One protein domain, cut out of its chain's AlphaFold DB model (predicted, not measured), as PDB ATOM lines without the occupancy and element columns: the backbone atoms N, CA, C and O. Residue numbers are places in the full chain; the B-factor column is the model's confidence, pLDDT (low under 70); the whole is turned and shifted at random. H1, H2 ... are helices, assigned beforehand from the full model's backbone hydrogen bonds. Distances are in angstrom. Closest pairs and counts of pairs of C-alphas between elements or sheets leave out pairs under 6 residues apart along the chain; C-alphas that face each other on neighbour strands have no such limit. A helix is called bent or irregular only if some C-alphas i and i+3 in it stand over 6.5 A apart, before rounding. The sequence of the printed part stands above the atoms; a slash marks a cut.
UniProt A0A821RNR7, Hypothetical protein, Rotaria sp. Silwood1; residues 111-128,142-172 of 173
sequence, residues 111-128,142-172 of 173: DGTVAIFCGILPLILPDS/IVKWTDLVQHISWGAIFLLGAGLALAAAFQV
ATOM      1  N   ASP A 111      21.357  55.425 117.131       59.84
ATOM      2  CA  ASP A 111      22.079  55.573 118.409       59.84
ATOM      3  C   ASP A 111      21.141  55.929 119.586       59.84
ATOM      4  O   ASP A 111      21.405  55.588 120.742       59.84
ATOM      5  N   GLY A 112      19.979  56.527 119.286       65.88
ATOM      6  CA  GLY A 112      18.869  56.736 120.212       65.88
ATOM      7  C   GLY A 112      18.295  55.465 120.858       65.88
ATOM      8  O   GLY A 112      18.019  55.490 122.051       65.88
ATOM      9  N   THR A 113      18.143  54.338 120.158       68.31
ATOM     10  CA  THR A 113      17.621  53.092 120.760       68.31
ATOM     11  C   THR A 113      18.614  52.495 121.754       68.31
ATOM     12  O   THR A 113      18.200  52.025 122.812       68.31
ATOM     13  N   VAL A 114      19.917  52.562 121.463       67.94
ATOM     14  CA  VAL A 114      20.969  52.128 122.397       67.94
ATOM     15  C   VAL A 114      21.017  53.064 123.605       67.94
ATOM     16  O   VAL A 114      21.066  52.587 124.734       67.94
ATOM     17  N   ALA A 115      20.904  54.379 123.397       65.56
ATOM     18  CA  ALA A 115      20.826  55.354 124.485       65.56
ATOM     19  C   ALA A 115      19.580  55.154 125.370       65.56
ATOM     20  O   ALA A 115      19.679  55.208 126.596       65.56
ATOM     21  N   ILE A 116      18.421  54.858 124.774       75.12
ATOM     22  CA  ILE A 116      17.178  54.552 125.493       75.12
ATOM     23  C   ILE A 116      17.315  53.233 126.263       75.12
ATOM     24  O   ILE A 116      16.942  53.170 127.432       75.12
ATOM     25  N   PHE A 117      17.895  52.195 125.659       74.94
ATOM     26  CA  PHE A 117      18.116  50.912 126.327       74.94
ATOM     27  C   PHE A 117      19.093  51.052 127.502       74.94
ATOM     28  O   PHE A 117      18.773  50.634 128.611       74.94
ATOM     29  N   CYS A 118      20.224  51.736 127.308       72.00
ATOM     30  CA  CYS A 118      21.183  52.050 128.371       72.00
ATOM     31  C   CYS A 118      20.605  52.977 129.454       72.00
ATOM     32  O   CYS A 118      21.070  52.927 130.589       72.00
ATOM     33  N   GLY A 119      19.600  53.801 129.138       72.88
ATOM     34  CA  GLY A 119      18.905  54.660 130.103       72.88
ATOM     35  C   GLY A 119      17.795  53.953 130.892       72.88
ATOM     36  O   GLY A 119      17.571  54.274 132.057       72.88
ATOM     37  N   ILE A 120      17.118  52.970 130.292       80.56
ATOM     38  CA  ILE A 120      16.048  52.179 130.932       80.56
ATOM     39  C   ILE A 120      16.626  51.008 131.747       80.56
ATOM     40  O   ILE A 120      16.047  50.590 132.748       80.56
ATOM     41  N   LEU A 121      17.790  50.490 131.360       77.56
ATOM     42  CA  LEU A 121      18.433  49.342 132.003       77.56
ATOM     43  C   LEU A 121      18.789  49.565 133.498       77.56
ATOM     44  O   LEU A 121      18.519  48.665 134.292       77.56
ATOM     45  N   PRO A 122      19.260  50.746 133.946       72.19
ATOM     46  CA  PRO A 122      19.453  51.065 135.370       72.19
ATOM     47  C   PRO A 122      18.150  51.196 136.177       72.19
ATOM     48  O   PRO A 122      18.177  51.137 137.405       72.19
ATOM     49  N   LEU A 123      17.013  51.384 135.499       75.44
ATOM     50  CA  LEU A 123      15.672  51.429 136.094       75.44
ATOM     51  C   LEU A 123      15.093  50.024 136.307       75.44
ATOM     52  O   LEU A 123      14.264  49.829 137.194       75.44
ATOM     53  N   ILE A 124      15.533  49.054 135.496       77.75
ATOM     54  CA  ILE A 124      15.099  47.653 135.554       77.75
ATOM     55  C   ILE A 124      16.005  46.796 136.448       77.75
ATOM     56  O   ILE A 124      15.541  45.801 137.005       77.75
ATOM     57  N   LEU A 125      17.286  47.157 136.585       73.00
ATOM     58  CA  LEU A 125      18.234  46.383 137.379       73.00
ATOM     59  C   LEU A 125      18.005  46.588 138.889       73.00
ATOM     60  O   LEU A 125      18.062  47.721 139.376       73.00
ATOM     61  N   PRO A 126      17.777  45.499 139.649       64.50
ATOM     62  CA  PRO A 126      17.792  45.549 141.102       64.50
ATOM     63  C   PRO A 126      19.236  45.701 141.608       64.50
ATOM     64  O   PRO A 126      20.136  45.004 141.146       64.50
ATOM     65  N   ASP A 127      19.444  46.567 142.600       63.03
ATOM     66  CA  ASP A 127      20.744  46.871 143.238       63.03
ATOM     67  C   ASP A 127      21.351  45.695 144.045       63.03
ATOM     68  O   ASP A 127      22.398  45.799 144.681       63.03
ATOM     69  N   SER A 128      20.697  44.529 144.073       63.09
ATOM     70  CA  SER A 128      21.149  43.413 144.901       63.09
ATOM     71  C   SER A 128      22.353  42.707 144.277       63.09
ATOM     72  O   SER A 128      22.222  41.965 143.301       63.09
ATOM     73  N   ILE A 142      18.274  50.751 141.191       68.75
ATOM     74  CA  ILE A 142      19.542  51.508 141.282       68.75
ATOM     75  C   ILE A 142      19.307  53.010 141.063       68.75
ATOM     76  O   ILE A 142      19.909  53.845 141.735       68.75
ATOM     77  N   VAL A 143      18.391  53.360 140.156       75.19
ATOM     78  CA  VAL A 143      17.935  54.738 139.941       75.19
ATOM     79  C   VAL A 143      16.425  54.800 140.129       75.19
ATOM     80  O   VAL A 143      15.668  54.093 139.463       75.19
ATOM     81  N   LYS A 144      15.957  55.669 141.028       77.94
ATOM     82  CA  LYS A 144      14.524  55.917 141.206       77.94
ATOM     83  C   LYS A 144      14.019  56.822 140.090       77.94
ATOM     84  O   LYS A 144      14.650  57.821 139.753       77.94
ATOM     85  N   TRP A 145      12.830  56.515 139.577       73.44
ATOM     86  CA  TRP A 145      12.149  57.338 138.571       73.44
ATOM     87  C   TRP A 145      12.025  58.810 139.000       73.44
ATOM     88  O   TRP A 145      12.171  59.718 138.187       73.44
ATOM     89  N   THR A 146      11.816  59.043 140.297       75.75
ATOM     90  CA  THR A 146      11.709  60.382 140.886       75.75
ATOM     91  C   THR A 146      13.005  61.177 140.793       75.75
ATOM     92  O   THR A 146      12.967  62.368 140.502       75.75
ATOM     93  N   ASP A 147      14.137  60.510 140.994       78.56
ATOM     94  CA  ASP A 147      15.454  61.143 141.049       78.56
ATOM     95  C   ASP A 147      15.960  61.406 139.621       78.56
ATOM     96  O   ASP A 147      16.563  62.440 139.338       78.56
ATOM     97  N   LEU A 148      15.616  60.521 138.679       74.19
ATOM     98  CA  LEU A 148      15.931  60.682 137.260       74.19
ATOM     99  C   LEU A 148      15.195  61.876 136.628       74.19
ATOM    100  O   LEU A 148      15.797  62.667 135.904       74.19
ATOM    101  N   VAL A 149      13.902  62.037 136.922       79.56
ATOM    102  CA  VAL A 149      13.057  63.112 136.368       79.56
ATOM    103  C   VAL A 149      13.506  64.508 136.819       79.56
ATOM    104  O   VAL A 149      13.324  65.475 136.077       79.56
ATOM    105  N   GLN A 150      14.114  64.623 138.003       80.50
ATOM    106  CA  GLN A 150      14.584  65.902 138.545       80.50
ATOM    107  C   GLN A 150      15.876  66.407 137.892       80.50
ATOM    108  O   GLN A 150      16.057  67.616 137.765       80.50
ATOM    109  N   HIS A 151      16.757  65.508 137.451       83.06
ATOM    110  CA  HIS A 151      18.022  65.882 136.807       83.06
ATOM    111  C   HIS A 151      17.906  66.093 135.289       83.06
ATOM    112  O   HIS A 151      18.849  66.571 134.655       83.06
ATOM    113  N   ILE A 152      16.757  65.769 134.694       82.44
ATOM    114  CA  ILE A 152      16.521  65.917 133.260       82.44
ATOM    115  C   ILE A 152      16.122  67.358 132.909       82.44
ATOM    116  O   ILE A 152      15.139  67.907 133.408       82.44
ATOM    117  N   SER A 153      16.851  67.961 131.965       85.69
ATOM    118  CA  SER A 153      16.471  69.238 131.351       85.69
ATOM    119  C   SER A 153      15.371  69.017 130.309       85.69
ATOM    120  O   SER A 153      15.634  68.770 129.130       85.69
ATOM    121  N   TRP A 154      14.117  69.111 130.751       84.31
ATOM    122  CA  TRP A 154      12.928  68.934 129.907       84.31
ATOM    123  C   TRP A 154      12.926  69.851 128.679       84.31
ATOM    124  O   TRP A 154      12.563  69.420 127.587       84.31
ATOM    125  N   GLY A 155      13.408  71.089 128.827       86.44
ATOM    126  CA  GLY A 155      13.526  72.036 127.716       86.44
ATOM    127  C   GLY A 155      14.488  71.562 126.625       86.44
ATOM    128  O   GLY A 155      14.160  71.659 125.447       86.44
ATOM    129  N   ALA A 156      15.636  70.987 126.995       83.38
ATOM    130  CA  ALA A 156      16.601  70.466 126.026       83.38
ATOM    131  C   ALA A 156      16.049  69.256 125.257       83.38
ATOM    132  O   ALA A 156      16.277  69.139 124.057       83.38
ATOM    133  N   ILE A 157      15.274  68.395 125.923       83.06
ATOM    134  CA  ILE A 157      14.627  67.235 125.292       83.06
ATOM    135  C   ILE A 157      13.542  67.663 124.308       83.06
ATOM    136  O   ILE A 157      13.524  67.177 123.179       83.06
ATOM    137  N   PHE A 158      12.667  68.595 124.694       88.25
ATOM    138  CA  PHE A 158      11.646  69.108 123.780       88.25
ATOM    139  C   PHE A 158      12.263  69.875 122.605       88.25
ATOM    140  O   PHE A 158      11.803  69.717 121.477       88.25
ATOM    141  N   LEU A 159      13.328  70.646 122.840       88.81
ATOM    142  CA  LEU A 159      14.049  71.370 121.791       88.81
ATOM    143  C   LEU A 159      14.738  70.410 120.806       88.81
ATOM    144  O   LEU A 159      14.650  70.599 119.593       88.81
ATOM    145  N   LEU A 160      15.378  69.355 121.316       84.88
ATOM    146  CA  LEU A 160      16.047  68.338 120.506       84.88
ATOM    147  C   LEU A 160      15.038  67.496 119.709       84.88
ATOM    148  O   LEU A 160      15.235  67.274 118.514       84.88
ATOM    149  N   GLY A 161      13.925  67.095 120.328       83.44
ATOM    150  CA  GLY A 161      12.843  66.373 119.656       83.44
ATOM    151  C   GLY A 161      12.148  67.206 118.574       83.44
ATOM    152  O   GLY A 161      11.925  66.711 117.470       83.44
ATOM    153  N   ALA A 162      11.865  68.483 118.848       87.44
ATOM    154  CA  ALA A 162      11.272  69.395 117.871       87.44
ATOM    155  C   ALA A 162      12.214  69.665 116.684       87.44
ATOM    156  O   ALA A 162      11.760  69.668 115.543       87.44
ATOM    157  N   GLY A 163      13.520  69.836 116.926       83.94
ATOM    158  CA  GLY A 163      14.515  70.037 115.868       83.94
ATOM    159  C   GLY A 163      14.671  68.828 114.940       83.94
ATOM    160  O   GLY A 163      14.706  68.994 113.723       83.94
ATOM    161  N   LEU A 164      14.694  67.611 115.497       81.44
ATOM    162  CA  LEU A 164      14.747  66.370 114.709       81.44
ATOM    163  C   LEU A 164      13.455  66.136 113.910       81.44
ATOM    164  O   LEU A 164      13.523  65.745 112.745       81.44
ATOM    165  N   ALA A 165      12.288  66.426 114.497       83.19
ATOM    166  CA  ALA A 165      11.005  66.338 113.798       83.19
ATOM    167  C   ALA A 165      10.906  67.345 112.640       83.19
ATOM    168  O   ALA A 165      10.426  67.004 111.559       83.19
ATOM    169  N   LEU A 166      11.405  68.570 112.842       88.56
ATOM    170  CA  LEU A 166      11.434  69.600 111.806       88.56
ATOM    171  C   LEU A 166      12.412  69.239 110.675       88.56
ATOM    172  O   LEU A 166      12.077  69.391 109.504       88.56
ATOM    173  N   ALA A 167      13.594  68.712 111.010       82.44
ATOM    174  CA  ALA A 167      14.578  68.261 110.026       82.44
ATOM    175  C   ALA A 167      14.033  67.126 109.139       82.44
ATOM    176  O   ALA A 167      14.212  67.156 107.922       82.44
ATOM    177  N   ALA A 168      13.315  66.168 109.732       79.56
ATOM    178  CA  ALA A 168      12.664  65.092 108.989       79.56
ATOM    179  C   ALA A 168      11.535  65.607 108.076       79.56
ATOM    180  O   ALA A 168      11.360  65.093 106.973       79.56
ATOM    181  N   ALA A 169      10.803  66.648 108.487       83.69
ATOM    182  CA  ALA A 169       9.738  67.239 107.677       83.69
ATOM    183  C   ALA A 169      10.259  67.878 106.375       83.69
ATOM    184  O   ALA A 169       9.592  67.798 105.347       83.69
ATOM    185  N   PHE A 170      11.462  68.461 106.394       85.12
ATOM    186  CA  PHE A 170      12.084  69.053 105.202       85.12
ATOM    187  C   PHE A 170      12.775  68.040 104.280       85.12
ATOM    188  O   PHE A 170      13.126  68.399 103.166       85.12
ATOM    189  N   GLN A 171      12.968  66.789 104.709       78.56
ATOM    190  CA  GLN A 171      13.523  65.728 103.857       78.56
ATOM    191  C   GLN A 171      12.484  65.066 102.936       78.56
ATOM    192  O   GLN A 171      12.861  64.278 102.072       78.56
ATOM    193  N   VAL A 172      11.191  65.350 103.132       72.62
ATOM    194  CA  VAL A 172      10.070  64.735 102.390       72.62
ATOM    195  C   VAL A 172       9.491  65.676 101.312       72.62
ATOM    196  O   VAL A 172       8.652  65.251 100.520       72.62
TER     197      VAL A 172
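This is residues 111 to 128 and 142 to 172 of the 173 residues of the protein "Hypothetical protein" of Rotaria sp. Silwood1 (UniProt A0A821RNR7). Three helices trace an open, loose U with an empty middle: H1 makes one side, the short H2 leads across from near the end of H1, and the long H3 runs back as the other side. H1 and H3 are apart, and the one close approach between helices is that of H1 and H2 near the bend of the U; residues 111 to 118 of H1 stand free, and so do residues 149 to 172, which take in residues 149 to 151 of H2 and the whole of H3. The printed part has 49 residues with three named helices, in the order H1, H2, H3, and no named strand; the class is all helix. The whole is only just loose, close to extended, with a radius of gyration of the C-alphas of 14.5 A, and the C-alphas span 49 by 21 by 9 A along their three main axes.

The printed part begins with H1, residues 111 to 124, which is 20.1 A long from first to last C-alpha and starts at C-alpha 111 at (22.079, 55.573, 118.409). H1 is neither bent nor irregular, but only just: C-alphas 119 and 122 are 6.4 A apart. Residues 125 to 128 follow, and after the cut residues 142 to 144 lead to H2, residues 145 to 151, which begins at C-alpha 145 at (12.149, 57.338, 138.571) and is 10.5 A long. H3, residues 154 to 170, is the longest helix with 17 residues and 24.7 A, and it ends at C-alpha 170 at (12.084, 69.053, 105.202).

H1 and H2 are close but not clearly touching, with 1 pair of C-alphas within 8 A. Their closest C-alphas are those of Leu 123 and Trp 145, 7.3 A apart. Their lines stand at a steep tilt of 52 degrees, and they run opposite ways. H1 and H3 are apart. H2 and H3 are also apart, though a tight link of 2 residues joins them. In H3 every O i to N i+4 pair is within hydrogen-bond range, against 8 of 10 in H1 and 1 of 3 in H2, where 1 of 4 O i to N i+3 pairs is within range.

The two C-alphas farthest apart are those of Ser 128 and Val 172, at 48.8 A, while the first and last printed C-alphas, of Asp 111 and Val 172, are 22.0 A apart. Residues 129 to 141 are cut out, and C-alphas 128 and 142 are 9.0 A apart across the cut. Residues 111 to 118, which belong to H1, stand free, and so do residues 149 to 172, of which 149 to 151 belong to H2 and 154 to 170 to H3. The mean pLDDT of the printed part is 77.4, and it is under 70 at residues 111 to 115, 126 to 128 and 142.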